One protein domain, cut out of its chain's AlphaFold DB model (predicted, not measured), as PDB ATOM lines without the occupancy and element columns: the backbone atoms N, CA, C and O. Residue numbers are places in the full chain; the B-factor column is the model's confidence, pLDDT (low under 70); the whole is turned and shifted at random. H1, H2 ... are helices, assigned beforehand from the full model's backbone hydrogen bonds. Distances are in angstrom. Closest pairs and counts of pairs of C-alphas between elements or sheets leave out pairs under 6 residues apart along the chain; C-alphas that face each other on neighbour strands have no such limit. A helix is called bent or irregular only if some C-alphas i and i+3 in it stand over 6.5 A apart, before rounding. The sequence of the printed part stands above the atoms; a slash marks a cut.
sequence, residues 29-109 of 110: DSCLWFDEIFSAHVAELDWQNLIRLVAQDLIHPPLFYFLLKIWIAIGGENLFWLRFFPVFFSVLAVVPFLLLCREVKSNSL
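This is residues 29 to 109 of the 110 residues of an uncharacterized protein of Acidobacteria bacterium (UniProt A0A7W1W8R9). A long helical arm sticks out from a small head of crossed helices: H4 and H5 follow each other end to end in nearly one line, and residues 87 to 109 stand free of the rest. The head holds H1, H2, H3 and the first part of H4, with H3 crossing steeply both H1 and the beginning of H4, and H2 on the far side of the head from the arm. The printed part has 81 residues with five named helices, in the order H1, H2, H3, H4, H5, and no named strand; the class is all helix. The whole is loose and elongated, with a radius of gyration of the C-alphas of 16.4 A and spans of 51 by 32 by 23 A, and the arm makes the length.

H4, residues 79 to 92, is one of the two longest helices, and H5, residues 94 to 107, is the other; these two meet only through their link. H5 touches no helix. H4 touches H3, residues 63 to 75, with its residues 81 to 85 alone. The closest C-alphas of H3 and H4 are those of Gly 75 and Trp 81, 6.5 A apart, and the two helices stand at a steep tilt of 58 degrees, opposite ways. H1, residues 34 to 44, touches H3, which meets it with residues 65 to 69 alone; the closest C-alphas are those of Ala 43 and Lys 69, 4.7 A apart. H1 and H3 run the same way at a steep tilt of 69 degrees, only just short of about perpendicular. H1 and H4 are close but not clearly touching, with the C-alphas of Ala 40 and Leu 82 the closest at 7.9 A, and their lines are about perpendicular at 82 degrees. H2, residues 47 to 56, only just touches H1, with 3 pairs of C-alphas within 8 A, the closest being those of Val 42 and Leu 50, 6.0 A apart. H1 and H2 form a helical hairpin, running opposite ways at a steep tilt of 40 degrees. H2 and H3 are near each other, with 10 pairs of C-alphas within 10 A. H2 is apart from H4 and from H5. In H1, H2, H3 and H5 every backbone O i to N i+4 pair is within hydrogen-bond range, and in H4 8 of 10 are.

H4 measures 20.4 A from C-alpha 79 at (-8.448, -23.773, -43.373) to C-alpha 92 at (-19.423, -30.892, -27.672). It is neither bent nor irregular, but only just: C-alphas 83 and 86 are 6.2 A apart. H5 measures 20.2 A and ends with C-alpha 107 at (-35.249, -29.094, -9.407). H3 measures 18.7 A. H1 begins with C-alpha 34 at (-10.352, -10.534, -39.218) and measures 15.5 A, and H2 measures 14.3 A.

The two C-alphas farthest apart are those of Asp 46 and Leu 109, at 51.8 A. Without residues 87 to 109, the body of 58 residues spans 33 by 23 by 15 A and has a radius of gyration of 11.1 A. The printed part runs from residue 29 to residue 109 of a chain of 110 residues and has no cut. The links H1 to H2, H3 to H4 and H4 to H5 are tight, the link H2 to H3 is short with 6 residues, and no link is long. The mean pLDDT of the printed part is 92.2, and residue 109 is the one printed residue under 70.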
ATOM      1  N   ASP A  29     -15.780 -22.106 -47.668       92.81
ATOM      2  CA  ASP A  29     -16.116 -21.397 -48.914       92.81
ATOM      3  C   ASP A  29     -15.901 -19.880 -48.828       92.81
ATOM      4  O   ASP A  29     -15.891 -19.186 -49.844       92.81
ATOM      5  N   SER A  30     -15.724 -19.346 -47.621       90.94
ATOM      6  CA  SER A  30     -15.435 -17.933 -47.376       90.94
ATOM      7  C   SER A  30     -13.977 -17.709 -46.985       90.94
ATOM      8  O   SER A  30     -13.353 -18.561 -46.346       90.94
ATOM      9  N   CYS A  31     -13.450 -16.524 -47.300       91.38
ATOM     10  CA  CYS A  31     -12.169 -16.068 -46.768       91.38
ATOM     11  C   CYS A  31     -12.199 -15.962 -45.236       91.38
ATOM     12  O   CYS A  31     -13.272 -15.904 -44.625       91.38
ATOM     13  N   LEU A  32     -11.012 -15.958 -44.623       92.38
ATOM     14  CA  LEU A  32     -10.872 -15.777 -43.183       92.38
ATOM     15  C   LEU A  32     -11.362 -14.390 -42.764       92.38
ATOM     16  O   LEU A  32     -11.055 -13.384 -43.407       92.38
ATOM     17  N   TRP A  33     -12.108 -14.354 -41.668       93.88
ATOM     18  CA  TRP A  33     -12.516 -13.115 -41.027       93.88
ATOM     19  C   TRP A  33     -11.355 -12.529 -40.223       93.88
ATOM     20  O   TRP A  33     -10.381 -13.213 -39.909       93.88
ATOM     21  N   PHE A  34     -11.437 -11.239 -39.901       92.88
ATOM     22  CA  PHE A  34     -10.352 -10.534 -39.218       92.88
ATOM     23  C   PHE A  34      -9.975 -11.182 -37.872       92.88
ATOM     24  O   PHE A  34      -8.794 -11.331 -37.565       92.88
ATOM     25  N   ASP A  35     -10.965 -11.613 -37.097       91.75
ATOM     26  CA  ASP A  35     -10.791 -12.318 -35.825       91.75
ATOM     27  C   ASP A  35     -10.190 -13.722 -35.997       91.75
ATOM     28  O   ASP A  35      -9.368 -14.142 -35.178       91.75
ATOM     29  N   GLU A  36     -10.529 -14.430 -37.080       93.56
ATOM     30  CA  GLU A  36      -9.912 -15.719 -37.412       93.56
ATOM     31  C   GLU A  36      -8.429 -15.542 -37.779       93.56
ATOM     32  O   GLU A  36      -7.587 -16.297 -37.293       93.56
ATOM     33  N   ILE A  37      -8.099 -14.521 -38.582       94.19
ATOM     34  CA  ILE A  37      -6.709 -14.184 -38.938       94.19
ATOM     35  C   ILE A  37      -5.920 -13.818 -37.683       94.19
ATOM     36  O   ILE A  37      -4.817 -14.323 -37.481       94.19
ATOM     37  N   PHE A  38      -6.486 -12.970 -36.821       92.25
ATOM     38  CA  PHE A  38      -5.846 -12.581 -35.570       92.25
ATOM     39  C   PHE A  38      -5.583 -13.798 -34.679       92.25
ATOM     40  O   PHE A  38      -4.468 -13.989 -34.202       92.25
ATOM     41  N   SER A  39      -6.579 -14.669 -34.513       93.44
ATOM     42  CA  SER A  39      -6.448 -15.874 -33.692       93.44
ATOM     43  C   SER A  39      -5.407 -16.852 -34.233       93.44
ATOM     44  O   SER A  39      -4.623 -17.392 -33.451       93.44
ATOM     45  N   ALA A  40      -5.370 -17.057 -35.552       93.94
ATOM     46  CA  ALA A  40      -4.361 -17.882 -36.210       93.94
ATOM     47  C   ALA A  40      -2.954 -17.310 -35.985       93.94
ATOM     48  O   ALA A  40      -2.068 -18.021 -35.516       93.94
ATOM     49  N   HIS A  41      -2.786 -16.004 -36.200       93.81
ATOM     50  CA  HIS A  41      -1.512 -15.319 -36.010       93.81
ATOM     51  C   HIS A  41      -1.004 -15.410 -34.563       93.81
ATOM     52  O   HIS A  41       0.160 -15.722 -34.321       93.81
ATOM     53  N   VAL A  42      -1.882 -15.198 -33.577       93.69
ATOM     54  CA  VAL A  42      -1.534 -15.339 -32.154       93.69
ATOM     55  C   VAL A  42      -1.109 -16.778 -31.832       93.69
ATOM     56  O   VAL A  42      -0.185 -16.987 -31.046       93.69
ATOM     57  N   ALA A  43      -1.758 -17.776 -32.440       94.06
ATOM     58  CA  ALA A  43      -1.450 -19.189 -32.231       94.06
ATOM     59  C   ALA A  43      -0.133 -19.643 -32.895       94.06
ATOM     60  O   ALA A  43       0.479 -20.607 -32.421       94.06
ATOM     61  N   GLU A  44       0.334 -18.956 -33.940       93.94
ATOM     62  CA  GLU A  44       1.633 -19.203 -34.587       93.94
ATOM     63  C   GLU A  44       2.816 -18.801 -33.693       93.94
ATOM     64  O   GLU A  44       3.845 -19.482 -33.691       93.94
ATOM     65  N   LEU A  45       2.657 -17.756 -32.872       94.50
ATOM     66  CA  LEU A  45       3.695 -17.286 -31.948       94.50
ATOM     67  C   LEU A  45       4.180 -18.403 -31.016       94.50
ATOM     68  O   LEU A  45       3.426 -19.297 -30.617       94.50
ATOM     69  N   ASP A  46       5.445 -18.349 -30.606       94.62
ATOM     70  CA  ASP A  46       5.944 -19.216 -29.542       94.62
ATOM     71  C   ASP A  46       5.204 -18.941 -28.222       94.62
ATOM     72  O   ASP A  46       4.611 -17.882 -28.007       94.62
ATOM     73  N   TRP A  47       5.248 -19.909 -27.307       93.94
ATOM     74  CA  TRP A  47       4.490 -19.846 -26.059       93.94
ATOM     75  C   TRP A  47       4.773 -18.588 -25.230       93.94
ATOM     76  O   TRP A  47       3.854 -18.071 -24.596       93.94
ATOM     77  N   GLN A  48       6.006 -18.071 -25.234       93.75
ATOM     78  CA  GLN A  48       6.340 -16.884 -24.446       93.75
ATOM     79  C   GLN A  48       5.706 -15.631 -25.047       93.75
ATOM     80  O   GLN A  48       5.106 -14.842 -24.316       93.75
ATOM     81  N   ASN A  49       5.809 -15.458 -26.367       93.56
ATOM     82  CA  ASN A  49       5.217 -14.312 -27.048       93.56
ATOM     83  C   ASN A  49       3.689 -14.372 -27.064       93.56
ATOM     84  O   ASN A  49       3.059 -13.340 -26.849       93.56
ATOM     85  N   LEU A  50       3.092 -15.560 -27.199       92.88
ATOM     86  CA  LEU A  50       1.646 -15.742 -27.068       92.88
ATOM     87  C   LEU A  50       1.167 -15.293 -25.680       92.88
ATOM     88  O   LEU A  50       0.278 -14.452 -25.582       92.88
ATOM     89  N   ILE A  51       1.786 -15.785 -24.596       91.94
ATOM     90  CA  ILE A  51       1.405 -15.395 -23.226       91.94
ATOM     91  C   ILE A  51       1.546 -13.884 -23.030       91.94
ATOM     92  O   ILE A  51       0.659 -13.263 -22.453       91.94
ATOM     93  N   ARG A  52       2.641 -13.281 -23.510       91.75
ATOM     94  CA  ARG A  52       2.864 -11.831 -23.398       91.75
ATOM     95  C   ARG A  52       1.805 -11.028 -24.140       91.75
ATOM     96  O   ARG A  52       1.266 -10.089 -23.565       91.75
ATOM     97  N   LEU A  53       1.514 -11.399 -25.386       90.19
ATOM     98  CA  LEU A  53       0.550 -10.699 -26.227       90.19
ATOM     99  C   LEU A  53      -0.857 -10.796 -25.639       90.19
ATOM    100  O   LEU A  53      -1.549  -9.795 -25.499       90.19
ATOM    101  N   VAL A  54      -1.258 -11.992 -25.222       88.50
ATOM    102  CA  VAL A  54      -2.599 -12.225 -24.691       88.50
ATOM    103  C   VAL A  54      -2.759 -11.675 -23.270       88.50
ATOM    104  O   VAL A  54      -3.849 -11.267 -22.894       88.50
ATOM    105  N   ALA A  55      -1.685 -11.571 -22.481       87.44
ATOM    106  CA  ALA A  55      -1.722 -10.848 -21.206       87.44
ATOM    107  C   ALA A  55      -1.943  -9.333 -21.386       87.44
ATOM    108  O   ALA A  55      -2.394  -8.668 -20.455       87.44
ATOM    109  N   GLN A  56      -1.608  -8.789 -22.558       87.56
ATOM    110  CA  GLN A  56      -1.883  -7.400 -22.929       87.56
ATOM    111  C   GLN A  56      -3.259  -7.234 -23.589       87.56
ATOM    112  O   GLN A  56      -3.796  -6.125 -23.600       87.56
ATOM    113  N   ASP A  57      -3.838  -8.315 -24.115       80.19
ATOM    114  CA  ASP A  57      -5.190  -8.327 -24.661       80.19
ATOM    115  C   ASP A  57      -6.221  -8.337 -23.520       80.19
ATOM    116  O   ASP A  57      -6.481  -9.353 -22.879       80.19
ATOM    117  N   LEU A  58      -6.822  -7.175 -23.254       74.38
ATOM    118  CA  LEU A  58      -7.907  -7.039 -22.277       74.38
ATOM    119  C   LEU A  58      -9.257  -7.556 -22.801       74.38
ATOM    120  O   LEU A  58     -10.211  -7.640 -22.026       74.38
ATOM    121  N   ILE A  59      -9.367  -7.847 -24.100       81.12
ATOM    122  CA  ILE A  59     -10.640  -8.123 -24.767       81.12
ATOM    123  C   ILE A  59     -10.920  -9.629 -24.794       81.12
ATOM    124  O   ILE A  59     -12.035 -10.045 -24.472       81.12
ATOM    125  N   HIS A  60      -9.929 -10.456 -25.144       82.06
ATOM    126  CA  HIS A  60     -10.138 -11.891 -25.367       82.06
ATOM    127  C   HIS A  60      -9.413 -12.751 -24.321       82.06
ATOM    128  O   HIS A  60      -8.188 -12.694 -24.209       82.06
ATOM    129  N   PRO A  61     -10.135 -13.614 -23.579       86.31
ATOM    130  CA  PRO A  61      -9.516 -14.508 -22.608       86.31
ATOM    131  C   PRO A  61      -8.503 -15.485 -23.235       86.31
ATOM    132  O   PRO A  61      -8.750 -16.034 -24.313       86.31
ATOM    133  N   PRO A  62      -7.411 -15.822 -22.522       89.75
ATOM    134  CA  PRO A  62      -6.281 -16.549 -23.100       89.75
ATOM    135  C   PRO A  62      -6.538 -17.995 -23.501       89.75
ATOM    136  O   PRO A  62      -5.839 -18.544 -24.354       89.75
ATOM    137  N   LEU A  63      -7.535 -18.626 -22.886       92.50
ATOM    138  CA  LEU A  63      -7.791 -20.051 -23.047       92.50
ATOM    139  C   LEU A  63      -8.019 -20.445 -24.512       92.50
ATOM    140  O   LEU A  63      -7.550 -21.498 -24.937       92.50
ATOM    141  N   PHE A  64      -8.706 -19.598 -25.282       93.19
ATOM    142  CA  PHE A  64      -9.006 -19.888 -26.680       93.19
ATOM    143  C   PHE A  64      -7.728 -20.027 -27.517       93.19
ATOM    144  O   PHE A  64      -7.564 -21.032 -28.205       93.19
ATOM    145  N   TYR A  65      -6.790 -19.081 -27.399       94.00
ATOM    146  CA  TYR A  65      -5.536 -19.097 -28.160       94.00
ATOM    147  C   TYR A  65      -4.654 -20.296 -27.805       94.00
ATOM    148  O   TYR A  65      -4.061 -20.911 -28.689       94.00
ATOM    149  N   PHE A  66      -4.601 -20.678 -26.523       95.00
ATOM    150  CA  PHE A  66      -3.861 -21.870 -26.105       95.00
ATOM    151  C   PHE A  66      -4.437 -23.146 -26.713       95.00
ATOM    152  O   PHE A  66      -3.693 -23.970 -27.246       95.00
ATOM    153  N   LEU A  67      -5.760 -23.307 -26.652       96.38
ATOM    154  CA  LEU A  67      -6.427 -24.471 -27.221       96.38
ATOM    155  C   LEU A  67      -6.291 -24.503 -28.746       96.38
ATOM    156  O   LEU A  67      -6.025 -25.568 -29.297       96.38
ATOM    157  N   LEU A  68      -6.401 -23.350 -29.410       96.06
ATOM    158  CA  LEU A  68      -6.210 -23.240 -30.853       96.06
ATOM    159  C   LEU A  68      -4.775 -23.604 -31.258       96.06
ATOM    160  O   LEU A  68      -4.590 -24.375 -32.195       96.06
ATOM    161  N   LYS A  69      -3.758 -23.139 -30.521       96.44
ATOM    162  CA  LYS A  69      -2.358 -23.512 -30.769       96.44
ATOM    163  C   LYS A  69      -2.136 -25.021 -30.658       96.44
ATOM    164  O   LYS A  69      -1.493 -25.612 -31.523       96.44
ATOM    165  N   ILE A  70      -2.686 -25.656 -29.621       96.62
ATOM    166  CA  ILE A  70      -2.619 -27.118 -29.456       96.62
ATOM    167  C   ILE A  70      -3.346 -27.817 -30.608       96.62
ATOM    168  O   ILE A  70      -2.845 -28.793 -31.154       96.62
ATOM    169  N   TRP A  71      -4.511 -27.308 -31.002       97.56
ATOM    170  CA  TRP A  71      -5.295 -27.869 -32.093       97.56
ATOM    171  C   TRP A  71      -4.547 -27.836 -33.427       97.56
ATOM    172  O   TRP A  71      -4.466 -28.859 -34.109       97.56
ATOM    173  N   ILE A  72      -3.948 -26.693 -33.772       96.56
ATOM    174  CA  ILE A  72      -3.113 -26.529 -34.971       96.56
ATOM    175  C   ILE A  72      -1.906 -27.472 -34.914       96.56
ATOM    176  O   ILE A  72      -1.604 -28.131 -35.902       96.56
ATOM    177  N   ALA A  73      -1.270 -27.636 -33.750       96.19
ATOM    178  CA  ALA A  73      -0.151 -28.569 -33.601       96.19
ATOM    179  C   ALA A  73      -0.530 -30.040 -33.880       96.19
ATOM    180  O   ALA A  73       0.339 -30.829 -34.244       96.19
ATOM    181  N   ILE A  74      -1.806 -30.418 -33.721       96.94
ATOM    182  CA  ILE A  74      -2.287 -31.793 -33.938       96.94
ATOM    183  C   ILE A  74      -2.674 -32.050 -35.403       96.94
ATOM    184  O   ILE A  74      -2.368 -33.118 -35.925       96.94
ATOM    185  N   GLY A  75      -3.368 -31.115 -36.061       93.69
ATOM    186  CA  GLY A  75      -3.929 -31.336 -37.409       93.69
ATOM    187  C   GLY A  75      -3.491 -30.347 -38.491       93.69
ATOM    188  O   GLY A  75      -3.966 -30.436 -39.625       93.69
ATOM    189  N   GLY A  76      -2.565 -29.445 -38.170       93.38
ATOM    190  CA  GLY A  76      -1.940 -28.506 -39.097       93.38
ATOM    191  C   GLY A  76      -2.710 -27.199 -39.309       93.38
ATOM    192  O   GLY A  76      -3.670 -26.886 -38.611       93.38
ATOM    193  N   GLU A  77      -2.270 -26.433 -40.308       89.38
ATOM    194  CA  GLU A  77      -2.713 -25.052 -40.583       89.38
ATOM    195  C   GLU A  77      -3.745 -24.955 -41.719       89.38
ATOM    196  O   GLU A  77      -4.003 -23.884 -42.267       89.38
ATOM    197  N   ASN A  78      -4.348 -26.075 -42.122       92.75
ATOM    198  CA  ASN A  78      -5.339 -26.036 -43.193       92.75
ATOM    199  C   ASN A  78      -6.630 -25.327 -42.733       92.75
ATOM    200  O   ASN A  78      -7.061 -25.450 -41.584       92.75
ATOM    201  N   LEU A  79      -7.273 -24.605 -43.659       94.00
ATOM    202  CA  LEU A  79      -8.448 -23.773 -43.373       94.00
ATOM    203  C   LEU A  79      -9.606 -24.571 -42.756       94.00
ATOM    204  O   LEU A  79     -10.274 -24.097 -41.837       94.00
ATOM    205  N   PHE A  80      -9.827 -25.794 -43.245       95.56
ATOM    206  CA  PHE A  80     -10.857 -26.674 -42.705       95.56
ATOM    207  C   PHE A  80     -10.597 -26.984 -41.231       95.56
ATOM    208  O   PHE A  80     -11.497 -26.846 -40.412       95.56
ATOM    209  N   TRP A  81      -9.372 -27.368 -40.880       96.38
ATOM    210  CA  TRP A  81      -8.986 -27.763 -39.533       96.38
ATOM    211  C   TRP A  81      -9.064 -26.604 -38.547       96.38
ATOM    212  O   TRP A  81      -9.573 -26.777 -37.436       96.38
ATOM    213  N   LEU A  82      -8.642 -25.414 -38.981       95.38
ATOM    214  CA  LEU A  82      -8.748 -24.192 -38.193       95.38
ATOM    215  C   LEU A  82     -10.212 -23.868 -37.866       95.38
ATOM    216  O   LEU A  82     -10.551 -23.632 -36.708       95.38
ATOM    217  N   ARG A  83     -11.108 -23.958 -38.855       95.62
ATOM    218  CA  ARG A  83     -12.550 -23.736 -38.655       95.62
ATOM    219  C   ARG A  83     -13.272 -24.902 -37.990       95.62
ATOM    220  O   ARG A  83     -14.325 -24.718 -37.380       95.62
ATOM    221  N   PHE A  84     -12.707 -26.100 -38.058       96.94
ATOM    222  CA  PHE A  84     -13.257 -27.268 -37.392       96.94
ATOM    223  C   PHE A  84     -13.115 -27.167 -35.868       96.94
ATOM    224  O   PHE A  84     -13.959 -27.703 -35.155       96.94
ATOM    225  N   PHE A  85     -12.135 -26.414 -35.358       97.00
ATOM    226  CA  PHE A  85     -11.960 -26.161 -33.924       97.00
ATOM    227  C   PHE A  85     -13.229 -25.606 -33.235       97.00
ATOM    228  O   PHE A  85     -13.784 -26.292 -32.367       97.00
ATOM    229  N   PRO A  86     -13.768 -24.422 -33.602       95.50
ATOM    230  CA  PRO A  86     -14.983 -23.898 -32.975       95.50
ATOM    231  C   PRO A  86     -16.216 -24.765 -33.264       95.50
ATOM    232  O   PRO A  86     -17.105 -24.872 -32.413       95.50
ATOM    233  N   VAL A  87     -16.274 -25.431 -34.426       97.00
ATOM    234  CA  VAL A  87     -17.350 -26.383 -34.742       97.00
ATOM    235  C   VAL A  87     -17.342 -27.532 -33.737       97.00
ATOM    236  O   VAL A  87     -18.368 -27.776 -33.101       97.00
ATOM    237  N   PHE A  88     -16.192 -28.169 -33.522       97.50
ATOM    238  CA  PHE A  88     -16.020 -29.287 -32.601       97.50
ATOM    239  C   PHE A  88     -16.481 -28.937 -31.182       97.50
ATOM    240  O   PHE A  88     -17.339 -29.626 -30.624       97.50
ATOM    241  N   PHE A  89     -15.992 -27.828 -30.618       96.81
ATOM    242  CA  PHE A  89     -16.385 -27.409 -29.270       96.81
ATOM    243  C   PHE A  89     -17.862 -27.026 -29.177       96.81
ATOM    244  O   PHE A  89     -18.503 -27.296 -28.162       96.81
ATOM    245  N   SER A  90     -18.440 -26.463 -30.239       96.62
ATOM    246  CA  SER A  90     -19.869 -26.152 -30.247       96.62
ATOM    247  C   SER A  90     -20.764 -27.391 -30.294       96.62
ATOM    248  O   SER A  90     -21.805 -27.420 -29.640       96.62
ATOM    249  N   VAL A  91     -20.332 -28.446 -30.991       97.56
ATOM    250  CA  VAL A  91     -21.008 -29.749 -30.981       97.56
ATOM    251  C   VAL A  91     -20.871 -30.406 -29.607       97.56
ATOM    252  O   VAL A  91     -21.859 -30.897 -29.060       97.56
ATOM    253  N   LEU A  92     -19.678 -30.355 -29.008       96.69
ATOM    254  CA  LEU A  92     -19.423 -30.892 -27.672       96.69
ATOM    255  C   LEU A  92     -20.268 -30.188 -26.597       96.69
ATOM    256  O   LEU A  92     -20.778 -30.852 -25.694       96.69
ATOM    257  N   ALA A  93     -20.483 -28.875 -26.727       96.81
ATOM    258  CA  ALA A  93     -21.273 -28.066 -25.796       96.81
ATOM    259  C   ALA A  93     -22.752 -28.487 -25.696       96.81
ATOM    260  O   ALA A  93     -23.408 -28.197 -24.692       96.81
ATOM    261  N   VAL A  94     -23.282 -29.233 -26.674       96.19
ATOM    262  CA  VAL A  94     -24.649 -29.774 -26.609       96.19
ATOM    263  C   VAL A  94     -24.808 -30.752 -25.439       96.19
ATOM    264  O   VAL A  94     -25.863 -30.791 -24.809       96.19
ATOM    265  N   VAL A  95     -23.769 -31.518 -25.093       95.31
ATOM    266  CA  VAL A  95     -23.826 -32.500 -23.996       95.31
ATOM    267  C   VAL A  95     -24.063 -31.837 -22.633       95.31
ATOM    268  O   VAL A  95     -25.084 -32.153 -22.012       95.31
ATOM    269  N   PRO A  96     -23.202 -30.919 -22.142       96.62
ATOM    270  CA  PRO A  96     -23.437 -30.257 -20.863       96.62
ATOM    271  C   PRO A  96     -24.725 -29.432 -20.869       96.62
ATOM    272  O   PRO A  96     -25.404 -29.378 -19.848       96.62
ATOM    273  N   PHE A  97     -25.129 -28.872 -22.013       95.50
ATOM    274  CA  PHE A  97     -26.417 -28.193 -22.138       95.50
ATOM    275  C   PHE A  97     -27.600 -29.140 -21.876       95.50
ATOM    276  O   PHE A  97     -28.486 -28.829 -21.081       95.50
ATOM    277  N   LEU A  98     -27.599 -30.338 -22.470       92.75
ATOM    278  CA  LEU A  98     -28.639 -31.339 -22.220       92.75
ATOM    279  C   LEU A  98     -28.639 -31.835 -20.767       92.75
ATOM    280  O   LEU A  98     -29.713 -32.120 -20.230       92.75
ATOM    281  N   LEU A  99     -27.467 -31.950 -20.136       94.06
ATOM    282  CA  LEU A  99     -27.356 -32.286 -18.713       94.06
ATOM    283  C   LEU A  99     -27.950 -31.178 -17.840       94.06
ATOM    284  O   LEU A  99     -28.775 -31.466 -16.975       94.06
ATOM    285  N   LEU A 100     -27.628 -29.918 -18.132       95.31
ATOM    286  CA  LEU A 100     -28.183 -28.760 -17.438       95.31
ATOM    287  C   LEU A 100     -29.712 -28.707 -17.562       95.31
ATOM    288  O   LEU A 100     -30.407 -28.542 -16.564       95.31
ATOM    289  N   CYS A 101     -30.265 -28.920 -18.759       91.75
ATOM    290  CA  CYS A 101     -31.717 -28.963 -18.952       91.75
ATOM    291  C   CYS A 101     -32.396 -30.076 -18.139       91.75
ATOM    292  O   CYS A 101     -33.541 -29.914 -17.710       91.75
ATOM    293  N   ARG A 102     -31.725 -31.219 -17.943       89.25
ATOM    294  CA  ARG A 102     -32.242 -32.308 -17.097       89.25
ATOM    295  C   ARG A 102     -32.248 -31.906 -15.628       89.25
ATOM    296  O   ARG A 102     -33.254 -32.141 -14.964       89.25
ATOM    297  N   GLU A 103     -31.175 -31.275 -15.167       93.12
ATOM    298  CA  GLU A 103     -31.023 -30.830 -13.782       93.12
ATOM    299  C   GLU A 103     -32.051 -29.754 -13.413       93.12
ATOM    300  O   GLU A 103     -32.806 -29.907 -12.455       93.12
ATOM    301  N   VAL A 104     -32.177 -28.712 -14.241       93.19
ATOM    302  CA  VAL A 104     -33.158 -27.632 -14.035       93.19
ATOM    303  C   VAL A 104     -34.583 -28.184 -13.976       93.19
ATOM    304  O   VAL A 104     -35.371 -27.792 -13.119       93.19
ATOM    305  N   LYS A 105     -34.915 -29.144 -14.849       88.81
ATOM    306  CA  LYS A 105     -36.228 -29.791 -14.832       88.81
ATOM    307  C   LYS A 105     -36.460 -30.600 -13.553       88.81
ATOM    308  O   LYS A 105     -37.577 -30.585 -13.043       88.81
ATOM    309  N   SER A 106     -35.442 -31.307 -13.062       85.44
ATOM    310  CA  SER A 106     -35.523 -32.074 -11.814       85.44
ATOM    311  C   SER A 106     -35.820 -31.162 -10.622       85.44
ATOM    312  O   SER A 106     -36.750 -31.429  -9.869       85.44
ATOM    313  N   ASN A 107     -35.104 -30.038 -10.519       77.19
ATOM    314  CA  ASN A 107     -35.249 -29.094  -9.407       77.19
ATOM    315  C   ASN A 107     -36.530 -28.252  -9.475       77.19
ATOM    316  O   ASN A 107     -37.027 -27.830  -8.443       77.19
ATOM    317  N   SER A 108     -37.103 -28.044 -10.664       74.94
ATOM    318  CA  SER A 108     -38.391 -27.343 -10.829       74.94
ATOM    319  C   SER A 108     -39.631 -28.154 -10.415       74.94
ATOM    320  O   SER A 108     -40.745 -27.641 -10.495       74.94
ATOM    321  N   LEU A 109     -39.460 -29.434 -10.068       61.09
ATOM    322  CA  LEU A 109     -40.538 -30.344  -9.657       61.09
ATOM    323  C   LEU A 109     -40.557 -30.605  -8.136       61.09
ATOM    324  O   LEU A 109     -41.332 -31.457  -7.693       61.09
TER     325      LEU A 109